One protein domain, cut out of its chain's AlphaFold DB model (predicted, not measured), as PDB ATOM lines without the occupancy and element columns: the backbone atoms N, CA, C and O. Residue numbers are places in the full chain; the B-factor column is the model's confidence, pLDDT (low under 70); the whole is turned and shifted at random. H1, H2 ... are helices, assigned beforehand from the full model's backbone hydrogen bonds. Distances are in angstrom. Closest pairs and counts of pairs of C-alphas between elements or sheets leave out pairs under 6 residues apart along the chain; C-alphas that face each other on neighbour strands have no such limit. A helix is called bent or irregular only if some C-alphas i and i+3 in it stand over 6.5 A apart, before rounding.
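What this domain is: This is residues 302 to 307, 317 to 330 and 372 to 415 of the 504 residues of an uncharacterized protein of Mixia osmundae (strain CBS 9802 / IAM 14324 / JCM 22182 / KY 12970) (UniProt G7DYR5). The core is a helical hairpin: H4 and H5, the longest helix, are side by side and run opposite ways. The short H1 packs on H5, while on the other side of the hairpin H2 meets H4 with its residues 318 to 322 nearly at a right angle and runs on away from H5; the small H3 is near H2 and close to H4. The printed part has 64 residues, with five named helices in the order H1, H2, H3, H4, H5 and no named strand, and the class is all helix. The whole is compact, with a radius of gyration of the C-alphas of 12.1 A, and spans 36 by 27 by 16 A.

Where its parts are: Begin at C-alpha 401, at (23.096, -66.606, 73.028); from there H5, residues 401 to 415, runs 20.8 A to C-alpha 415 at (7.572, -54.094, 79.051). Before it in the chain is H4, residues 385 to 394, 14.4 A long. Find C-alpha 317 at (22.082, -57.396, 89.200), where H2, residues 317 to 329, begins its 18.5 A. H1 is residues 302 to 307, 8.8 A. H3 is residues 378 to 381, neither bent nor irregular, but only just: C-alphas 378 and 381 are 6.0 A apart.

How they stand to each other: Look first at H5 and H4, a helical hairpin that touches at a shallow tilt of 17 degrees, opposite ways; their closest C-alphas, those of Pro 387 and Ala 407, are 4.7 A apart. H1 touches H5 at a shallow tilt of 30 degrees, opposite ways, and the closest C-alphas are those of Leu 303 and Phe 412, at 6.2 A. H2 touches H4 with residues 318 to 322 alone, about perpendicular at 82 degrees; the closest C-alphas, those of Val 318 and Phe 385, are 6.0 A apart. H3 and H4 are close but not clearly touching, the closest C-alphas being those of Ala 380 and Arg 386, at 7.1 A. H3 and H2 are near each other, with 5 pairs of C-alphas within 10 A. H2 and H5 are apart, and so are H1 and H4. In H1, H2, H4 and H5 every O i to N i+4 pair is within hydrogen-bond range; H3 is too short for such a pair.

The domain as a whole: The C-alphas farthest apart are those of Ala 304 and Tyr 330, at 37.6 A. Two cuts interrupt the printed part: residues 308 to 316 are not printed, with C-alphas 307 and 317 15.0 A apart, and residues 331 to 371 are not printed, with C-alphas 330 and 372 12.1 A apart. Of the links that are printed whole, H3 to H4 is tight and H4 to H5 is short. The mean pLDDT of the printed part is 84.2, and you will find values under 70 at residues 329 to 330 and 395 to 398 of this model.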
ATOM      1  N   LEU A 302      11.647 -49.025  73.508       92.75
ATOM      2  CA  LEU A 302      11.606 -50.079  74.523       92.75
ATOM      3  C   LEU A 302      12.553 -51.231  74.181       92.75
ATOM      4  O   LEU A 302      13.214 -51.749  75.081       92.75
ATOM      5  N   LEU A 303      12.658 -51.592  72.900       91.94
ATOM      6  CA  LEU A 303      13.587 -52.617  72.435       91.94
ATOM      7  C   LEU A 303      15.045 -52.172  72.598       91.94
ATOM      8  O   LEU A 303      15.842 -52.878  73.215       91.94
ATOM      9  N   ALA A 304      15.387 -50.975  72.109       91.81
ATOM     10  CA  ALA A 304      16.739 -50.424  72.234       91.81
ATOM     11  C   ALA A 304      17.183 -50.333  73.701       91.81
ATOM     12  O   ALA A 304      18.305 -50.688  74.064       91.81
ATOM     13  N   ARG A 305      16.263 -49.919  74.573       91.00
ATOM     14  CA  ARG A 305      16.472 -49.871  76.017       91.00
ATOM     15  C   ARG A 305      16.706 -51.254  76.624       91.00
ATOM     16  O   ARG A 305      17.630 -51.387  77.419       91.00
ATOM     17  N   ALA A 306      15.891 -52.253  76.283       89.38
ATOM     18  CA  ALA A 306      16.058 -53.622  76.775       89.38
ATOM     19  C   ALA A 306      17.470 -54.150  76.469       89.38
ATOM     20  O   ALA A 306      18.172 -54.609  77.370       89.38
ATOM     21  N   ASN A 307      17.930 -53.948  75.231       91.81
ATOM     22  CA  ASN A 307      19.283 -54.311  74.806       91.81
ATOM     23  C   ASN A 307      20.359 -53.563  75.603       91.81
ATOM     24  O   ASN A 307      21.287 -54.182  76.126       91.81
ATOM     25  N   GLU A 317      23.103 -57.767  88.213       93.19
ATOM     26  CA  GLU A 317      22.082 -57.396  89.200       93.19
ATOM     27  C   GLU A 317      21.115 -58.547  89.475       93.19
ATOM     28  O   GLU A 317      20.848 -58.854  90.637       93.19
ATOM     29  N   VAL A 318      20.636 -59.223  88.426       91.69
ATOM     30  CA  VAL A 318      19.732 -60.377  88.553       91.69
ATOM     31  C   VAL A 318      20.409 -61.506  89.332       91.69
ATOM     32  O   VAL A 318      19.822 -62.026  90.278       91.69
ATOM     33  N   ALA A 319      21.666 -61.832  89.017       89.31
ATOM     34  CA  ALA A 319      22.435 -62.836  89.751       89.31
ATOM     35  C   ALA A 319      22.638 -62.450  91.227       89.31
ATOM     36  O   ALA A 319      22.542 -63.295  92.116       89.31
ATOM     37  N   THR A 320      22.899 -61.169  91.506       88.69
ATOM     38  CA  THR A 320      23.043 -60.660  92.879       88.69
ATOM     39  C   THR A 320      21.738 -60.790  93.655       88.69
ATOM     40  O   THR A 320      21.744 -61.259  94.796       88.69
ATOM     41  N   LEU A 321      20.618 -60.426  93.027       88.44
ATOM     42  CA  LEU A 321      19.290 -60.542  93.612       88.44
ATOM     43  C   LEU A 321      18.918 -62.006  93.873       88.44
ATOM     44  O   LEU A 321      18.445 -62.329  94.960       88.44
ATOM     45  N   ARG A 322      19.216 -62.911  92.935       85.56
ATOM     46  CA  ARG A 322      19.005 -64.352  93.116       85.56
ATOM     47  C   ARG A 322      19.775 -64.900  94.318       85.56
ATOM     48  O   ARG A 322      19.176 -65.487  95.210       85.56
ATOM     49  N   ARG A 323      21.076 -64.610  94.422       83.38
ATOM     50  CA  ARG A 323      21.875 -65.012  95.598       83.38
ATOM     51  C   ARG A 323      21.324 -64.432  96.899       83.38
ATOM     52  O   ARG A 323      21.500 -65.019  97.965       83.38
ATOM     53  N   ALA A 324      20.721 -63.245  96.850       82.25
ATOM     54  CA  ALA A 324      20.076 -62.651  98.008       82.25
ATOM     55  C   ALA A 324      18.826 -63.449  98.422       82.25
ATOM     56  O   ALA A 324      18.711 -63.776  99.602       82.25
ATOM     57  N   PHE A 325      17.984 -63.867  97.469       81.94
ATOM     58  CA  PHE A 325      16.868 -64.785  97.725       81.94
ATOM     59  C   PHE A 325      17.335 -66.131  98.292       81.94
ATOM     60  O   PHE A 325      16.794 -66.578  99.303       81.94
ATOM     61  N   ASP A 326      18.383 -66.730  97.718       78.06
ATOM     62  CA  ASP A 326      18.935 -67.999  98.210       78.06
ATOM     63  C   ASP A 326      19.422 -67.871  99.669       78.06
ATOM     64  O   ASP A 326      19.174 -68.740 100.507       78.06
ATOM     65  N   ARG A 327      20.074 -66.748 100.011       74.12
ATOM     66  CA  ARG A 327      20.505 -66.450 101.389       74.12
ATOM     67  C   ARG A 327      19.334 -66.190 102.334       74.12
ATOM     68  O   ARG A 327      19.397 -66.614 103.482       74.12
ATOM     69  N   ALA A 328      18.301 -65.483 101.883       71.44
ATOM     70  CA  ALA A 328      17.142 -65.152 102.707       71.44
ATOM     71  C   ALA A 328      16.312 -66.395 103.064       71.44
ATOM     72  O   ALA A 328      15.823 -66.498 104.188       71.44
ATOM     73  N   ALA A 329      16.199 -67.350 102.140       66.69
ATOM     74  CA  ALA A 329      15.582 -68.648 102.406       66.69
ATOM     75  C   ALA A 329      16.408 -69.494 103.389       66.69
ATOM     76  O   ALA A 329      15.848 -70.212 104.213       66.69
ATOM     77  N   TYR A 330      17.736 -69.353 103.370       54.97
ATOM     78  CA  TYR A 330      18.644 -69.973 104.334       54.97
ATOM     79  C   TYR A 330      18.799 -69.125 105.613       54.97
ATOM     80  O   TYR A 330      19.895 -68.699 105.979       54.97
ATOM     81  N   SER A 372      12.976 -71.908  95.298       74.25
ATOM     82  CA  SER A 372      11.854 -71.541  94.442       74.25
ATOM     83  C   SER A 372      11.372 -70.125  94.794       74.25
ATOM     84  O   SER A 372      11.032 -69.840  95.943       74.25
ATOM     85  N   ILE A 373      11.386 -69.209  93.816       78.19
ATOM     86  CA  ILE A 373      11.063 -67.785  94.011       78.19
ATOM     87  C   ILE A 373       9.644 -67.473  93.535       78.19
ATOM     88  O   ILE A 373       9.235 -67.835  92.431       78.19
ATOM     89  N   ASP A 374       8.900 -66.731  94.357       80.00
ATOM     90  CA  ASP A 374       7.583 -66.223  93.993       80.00
ATOM     91  C   ASP A 374       7.712 -64.926  93.175       80.00
ATOM     92  O   ASP A 374       7.750 -63.823  93.721       80.00
ATOM     93  N   TYR A 375       7.735 -65.050  91.845       83.62
ATOM     94  CA  TYR A 375       7.812 -63.919  90.901       83.62
ATOM     95  C   TYR A 375       6.620 -62.961  90.931       83.62
ATOM     96  O   TYR A 375       6.556 -62.005  90.161       83.62
ATOM     97  N   SER A 376       5.628 -63.239  91.763       78.38
ATOM     98  CA  SER A 376       4.423 -62.439  91.850       78.38
ATOM     99  C   SER A 376       4.430 -61.440  93.002       78.38
ATOM    100  O   SER A 376       3.459 -60.697  93.165       78.38
ATOM    101  N   ARG A 377       5.512 -61.407  93.784       79.75
ATOM    102  CA  ARG A 377       5.641 -60.582  94.983       79.75
ATOM    103  C   ARG A 377       6.886 -59.713  94.982       79.75
ATOM    104  O   ARG A 377       7.864 -59.996  94.293       79.75
ATOM    105  N   GLY A 378       6.790 -58.628  95.746       85.56
ATOM    106  CA  GLY A 378       7.851 -57.658  95.971       85.56
ATOM    107  C   GLY A 378       8.652 -57.296  94.720       85.56
ATOM    108  O   GLY A 378       8.090 -57.117  93.635       85.56
ATOM    109  N   ILE A 379       9.977 -57.242  94.877       90.06
ATOM    110  CA  ILE A 379      10.932 -56.938  93.805       90.06
ATOM    111  C   ILE A 379      10.982 -58.014  92.707       90.06
ATOM    112  O   ILE A 379      11.353 -57.720  91.567       90.06
ATOM    113  N   ALA A 380      10.565 -59.251  93.002       88.38
ATOM    114  CA  ALA A 380      10.567 -60.341  92.026       88.38
ATOM    115  C   ALA A 380       9.525 -60.143  90.904       88.38
ATOM    116  O   ALA A 380       9.643 -60.766  89.849       88.38
ATOM    117  N   GLN A 381       8.565 -59.228  91.095       89.19
ATOM    118  CA  GLN A 381       7.619 -58.777  90.063       89.19
ATOM    119  C   GLN A 381       8.259 -57.912  88.973       89.19
ATOM    120  O   GLN A 381       7.615 -57.639  87.954       89.19
ATOM    121  N   SER A 382       9.490 -57.437  89.175       91.38
ATOM    122  CA  SER A 382      10.180 -56.623  88.179       91.38
ATOM    123  C   SER A 382      10.290 -57.371  86.845       91.38
ATOM    124  O   SER A 382      10.656 -58.545  86.777       91.38
ATOM    125  N   LEU A 383       9.957 -56.675  85.754       88.94
ATOM    126  CA  LEU A 383       9.756 -57.277  84.428       88.94
ATOM    127  C   LEU A 383      10.995 -58.003  83.879       88.94
ATOM    128  O   LEU A 383      10.852 -58.929  83.083       88.94
ATOM    129  N   GLY A 384      12.192 -57.579  84.293       88.44
ATOM    130  CA  GLY A 384      13.454 -58.196  83.894       88.44
ATOM    131  C   GLY A 384      13.882 -59.375  84.768       88.44
ATOM    132  O   GLY A 384      14.693 -60.177  84.328       88.44
ATOM    133  N   PHE A 385      13.353 -59.538  85.984       92.12
ATOM    134  CA  PHE A 385      13.916 -60.521  86.909       92.12
ATOM    135  C   PHE A 385      13.614 -61.956  86.479       92.12
ATOM    136  O   PHE A 385      14.540 -62.717  86.223       92.12
ATOM    137  N   ARG A 386      12.335 -62.320  86.313       90.62
ATOM    138  CA  ARG A 386      11.939 -63.695  85.956       90.62
ATOM    139  C   ARG A 386      12.607 -64.229  84.675       90.62
ATOM    140  O   ARG A 386      13.107 -65.354  84.728       90.62
ATOM    141  N   PRO A 387      12.624 -63.500  83.538       90.88
ATOM    142  CA  PRO A 387      13.243 -64.011  82.314       90.88
ATOM    143  C   PRO A 387      14.737 -64.301  82.481       90.88
ATOM    144  O   PRO A 387      15.203 -65.374  82.099       90.88
ATOM    145  N   PHE A 388      15.482 -63.372  83.090       91.94
ATOM    146  CA  PHE A 388      16.926 -63.521  83.249       91.94
ATOM    147  C   PHE A 388      17.311 -64.462  84.391       91.94
ATOM    148  O   PHE A 388      18.307 -65.161  84.268       91.94
ATOM    149  N   ASP A 389      16.517 -64.554  85.459       90.06
ATOM    150  CA  ASP A 389      16.712 -65.582  86.483       90.06
ATOM    151  C   ASP A 389      16.533 -66.985  85.880       90.06
ATOM    152  O   ASP A 389      17.383 -67.856  86.057       90.06
ATOM    153  N   THR A 390      15.483 -67.177  85.070       87.50
ATOM    154  CA  THR A 390      15.249 -68.439  84.347       87.50
ATOM    155  C   THR A 390      16.437 -68.780  83.449       87.50
ATOM    156  O   THR A 390      16.915 -69.908  83.484       87.50
ATOM    157  N   TYR A 391      16.944 -67.805  82.690       87.56
ATOM    158  CA  TYR A 391      18.141 -67.967  81.863       87.56
ATOM    159  C   TYR A 391      19.367 -68.406  82.678       87.56
ATOM    160  O   TYR A 391      20.008 -69.393  82.325       87.56
ATOM    161  N   LEU A 392      19.658 -67.726  83.790       85.06
ATOM    162  CA  LEU A 392      20.819 -68.026  84.634       85.06
ATOM    163  C   LEU A 392      20.744 -69.418  85.285       85.06
ATOM    164  O   LEU A 392      21.784 -70.023  85.531       85.06
ATOM    165  N   ASN A 393      19.541 -69.947  85.536       77.62
ATOM    166  CA  ASN A 393      19.365 -71.299  86.085       77.62
ATOM    167  C   ASN A 393      19.548 -72.415  85.053       77.62
ATOM    168  O   ASN A 393      19.833 -73.545  85.441       77.62
ATOM    169  N   LEU A 394      19.337 -72.135  83.763       72.06
ATOM    170  CA  LEU A 394      19.411 -73.161  82.720       72.06
ATOM    171  C   LEU A 394      20.850 -73.624  82.458       72.06
ATOM    172  O   LEU A 394      21.039 -74.761  82.036       72.06
ATOM    173  N   LEU A 395      21.854 -72.770  82.695       61.38
ATOM    174  CA  LEU A 395      23.248 -73.040  82.330       61.38
ATOM    175  C   LEU A 395      24.240 -72.480  83.367       61.38
ATOM    176  O   LEU A 395      24.775 -71.382  83.188       61.38
ATOM    177  N   PRO A 396      24.553 -73.227  84.444       61.47
ATOM    178  CA  PRO A 396      25.623 -72.848  85.357       61.47
ATOM    179  C   PRO A 396      26.965 -72.789  84.603       61.47
ATOM    180  O   PRO A 396      27.529 -73.810  84.218       61.47
ATOM    181  N   GLY A 397      27.476 -71.580  84.365       59.44
ATOM    182  CA  GLY A 397      28.809 -71.360  83.791       59.44
ATOM    183  C   GLY A 397      28.924 -71.436  82.264       59.44
ATOM    184  O   GLY A 397      30.050 -71.457  81.778       59.44
ATOM    185  N   HIS A 398      27.818 -71.464  81.506       62.91
ATOM    186  CA  HIS A 398      27.842 -71.429  80.033       62.91
ATOM    187  C   HIS A 398      26.930 -70.324  79.482       62.91
ATOM    188  O   HIS A 398      25.787 -70.175  79.910       62.91
ATOM    189  N   THR A 399      27.424 -69.556  78.508       73.44
ATOM    190  CA  THR A 399      26.644 -68.536  77.794       73.44
ATOM    191  C   THR A 399      25.978 -69.142  76.561       73.44
ATOM    192  O   THR A 399      26.659 -69.469  75.593       73.44
ATOM    193  N   ASP A 400      24.649 -69.257  76.574       83.62
ATOM    194  CA  ASP A 400      23.847 -69.541  75.375       83.62
ATOM    195  C   ASP A 400      23.193 -68.251  74.865       83.62
ATOM    196  O   ASP A 400      22.322 -67.668  75.520       83.62
ATOM    197  N   GLU A 401      23.617 -67.806  73.684       86.38
ATOM    198  CA  GLU A 401      23.096 -66.606  73.028       86.38
ATOM    199  C   GLU A 401      21.609 -66.728  72.672       86.38
ATOM    200  O   GLU A 401      20.872 -65.747  72.786       86.38
ATOM    201  N   LYS A 402      21.128 -67.923  72.302       88.19
ATOM    202  CA  LYS A 402      19.714 -68.141  71.957       88.19
ATOM    203  C   LYS A 402      18.835 -68.035  73.195       88.19
ATOM    204  O   LYS A 402      17.788 -67.386  73.159       88.19
ATOM    205  N   ALA A 403      19.255 -68.646  74.302       87.62
ATOM    206  CA  ALA A 403      18.531 -68.549  75.564       87.62
ATOM    207  C   ALA A 403      18.542 -67.111  76.116       87.62
ATOM    208  O   ALA A 403      17.515 -66.642  76.618       87.62
ATOM    209  N   LEU A 404      19.651 -66.379  75.954       89.38
ATOM    210  CA  LEU A 404      19.737 -64.968  76.334       89.38
ATOM    211  C   LEU A 404      18.812 -64.090  75.479       89.38
ATOM    212  O   LEU A 404      18.072 -63.266  76.020       89.38
ATOM    213  N   ALA A 405      18.809 -64.296  74.159       89.62
ATOM    214  CA  ALA A 405      17.921 -63.595  73.238       89.62
ATOM    215  C   ALA A 405      16.449 -63.827  73.603       89.62
ATOM    216  O   ALA A 405      15.681 -62.870  73.687       89.62
ATOM    217  N   LYS A 406      16.076 -65.071  73.933       90.62
ATOM    218  CA  LYS A 406      14.727 -65.422  74.397       90.62
ATOM    219  C   LYS A 406      14.350 -64.712  75.703       90.62
ATOM    220  O   LYS A 406      13.232 -64.209  75.820       90.62
ATOM    221  N   ALA A 407      15.252 -64.647  76.683       90.56
ATOM    222  CA  ALA A 407      15.001 -63.929  77.936       90.56
ATOM    223  C   ALA A 407      14.805 -62.421  77.702       90.56
ATOM    224  O   ALA A 407      13.891 -61.807  78.261       90.56
ATOM    225  N   ASN A 408      15.615 -61.835  76.821       91.31
ATOM    226  CA  ASN A 408      15.493 -60.437  76.430       91.31
ATOM    227  C   ASN A 408      14.166 -60.153  75.703       91.31
ATOM    228  O   ASN A 408      13.477 -59.181  76.016       91.31
ATOM    229  N   GLU A 409      13.754 -61.043  74.799       90.69
ATOM    230  CA  GLU A 409      12.469 -60.970  74.100       90.69
ATOM    231  C   GLU A 409      11.288 -61.012  75.087       90.69
ATOM    232  O   GLU A 409      10.384 -60.177  75.035       90.69
ATOM    233  N   GLN A 410      11.328 -61.926  76.065       89.94
ATOM    234  CA  GLN A 410      10.323 -62.020  77.129       89.94
ATOM    235  C   GLN A 410      10.234 -60.738  77.971       89.94
ATOM    236  O   GLN A 410       9.125 -60.259  78.238       89.94
ATOM    237  N   MET A 411      11.373 -60.150  78.360       92.62
ATOM    238  CA  MET A 411      11.395 -58.864  79.067       92.62
ATOM    239  C   MET A 411      10.792 -57.746  78.202       92.62
ATOM    240  O   MET A 411       9.989 -56.944  78.696       92.62
ATOM    241  N   PHE A 412      11.138 -57.691  76.914       91.19
ATOM    242  CA  PHE A 412      10.588 -56.715  75.975       91.19
ATOM    243  C   PHE A 412       9.062 -56.841  75.855       91.19
ATOM    244  O   PHE A 412       8.346 -55.847  76.022       91.19
ATOM    245  N   PHE A 413       8.535 -58.056  75.666       89.12
ATOM    246  CA  PHE A 413       7.090 -58.292  75.621       89.12
ATOM    247  C   PHE A 413       6.390 -57.867  76.914       89.12
ATOM    248  O   PHE A 413       5.359 -57.189  76.857       89.12
ATOM    249  N   GLY A 414       6.956 -58.205  78.078       87.81
ATOM    250  CA  GLY A 414       6.438 -57.768  79.376       87.81
ATOM    251  C   GLY A 414       6.397 -56.241  79.505       87.81
ATOM    252  O   GLY A 414       5.389 -55.674  79.932       87.81
ATOM    253  N   THR A 415       7.449 -55.563  79.046       91.44
ATOM    254  CA  THR A 415       7.572 -54.094  79.051       91.44
ATOM    255  C   THR A 415       6.553 -53.427  78.130       91.44
ATOM    256  O   THR A 415       5.887 -52.467  78.527       91.44
TER     257      THR A 415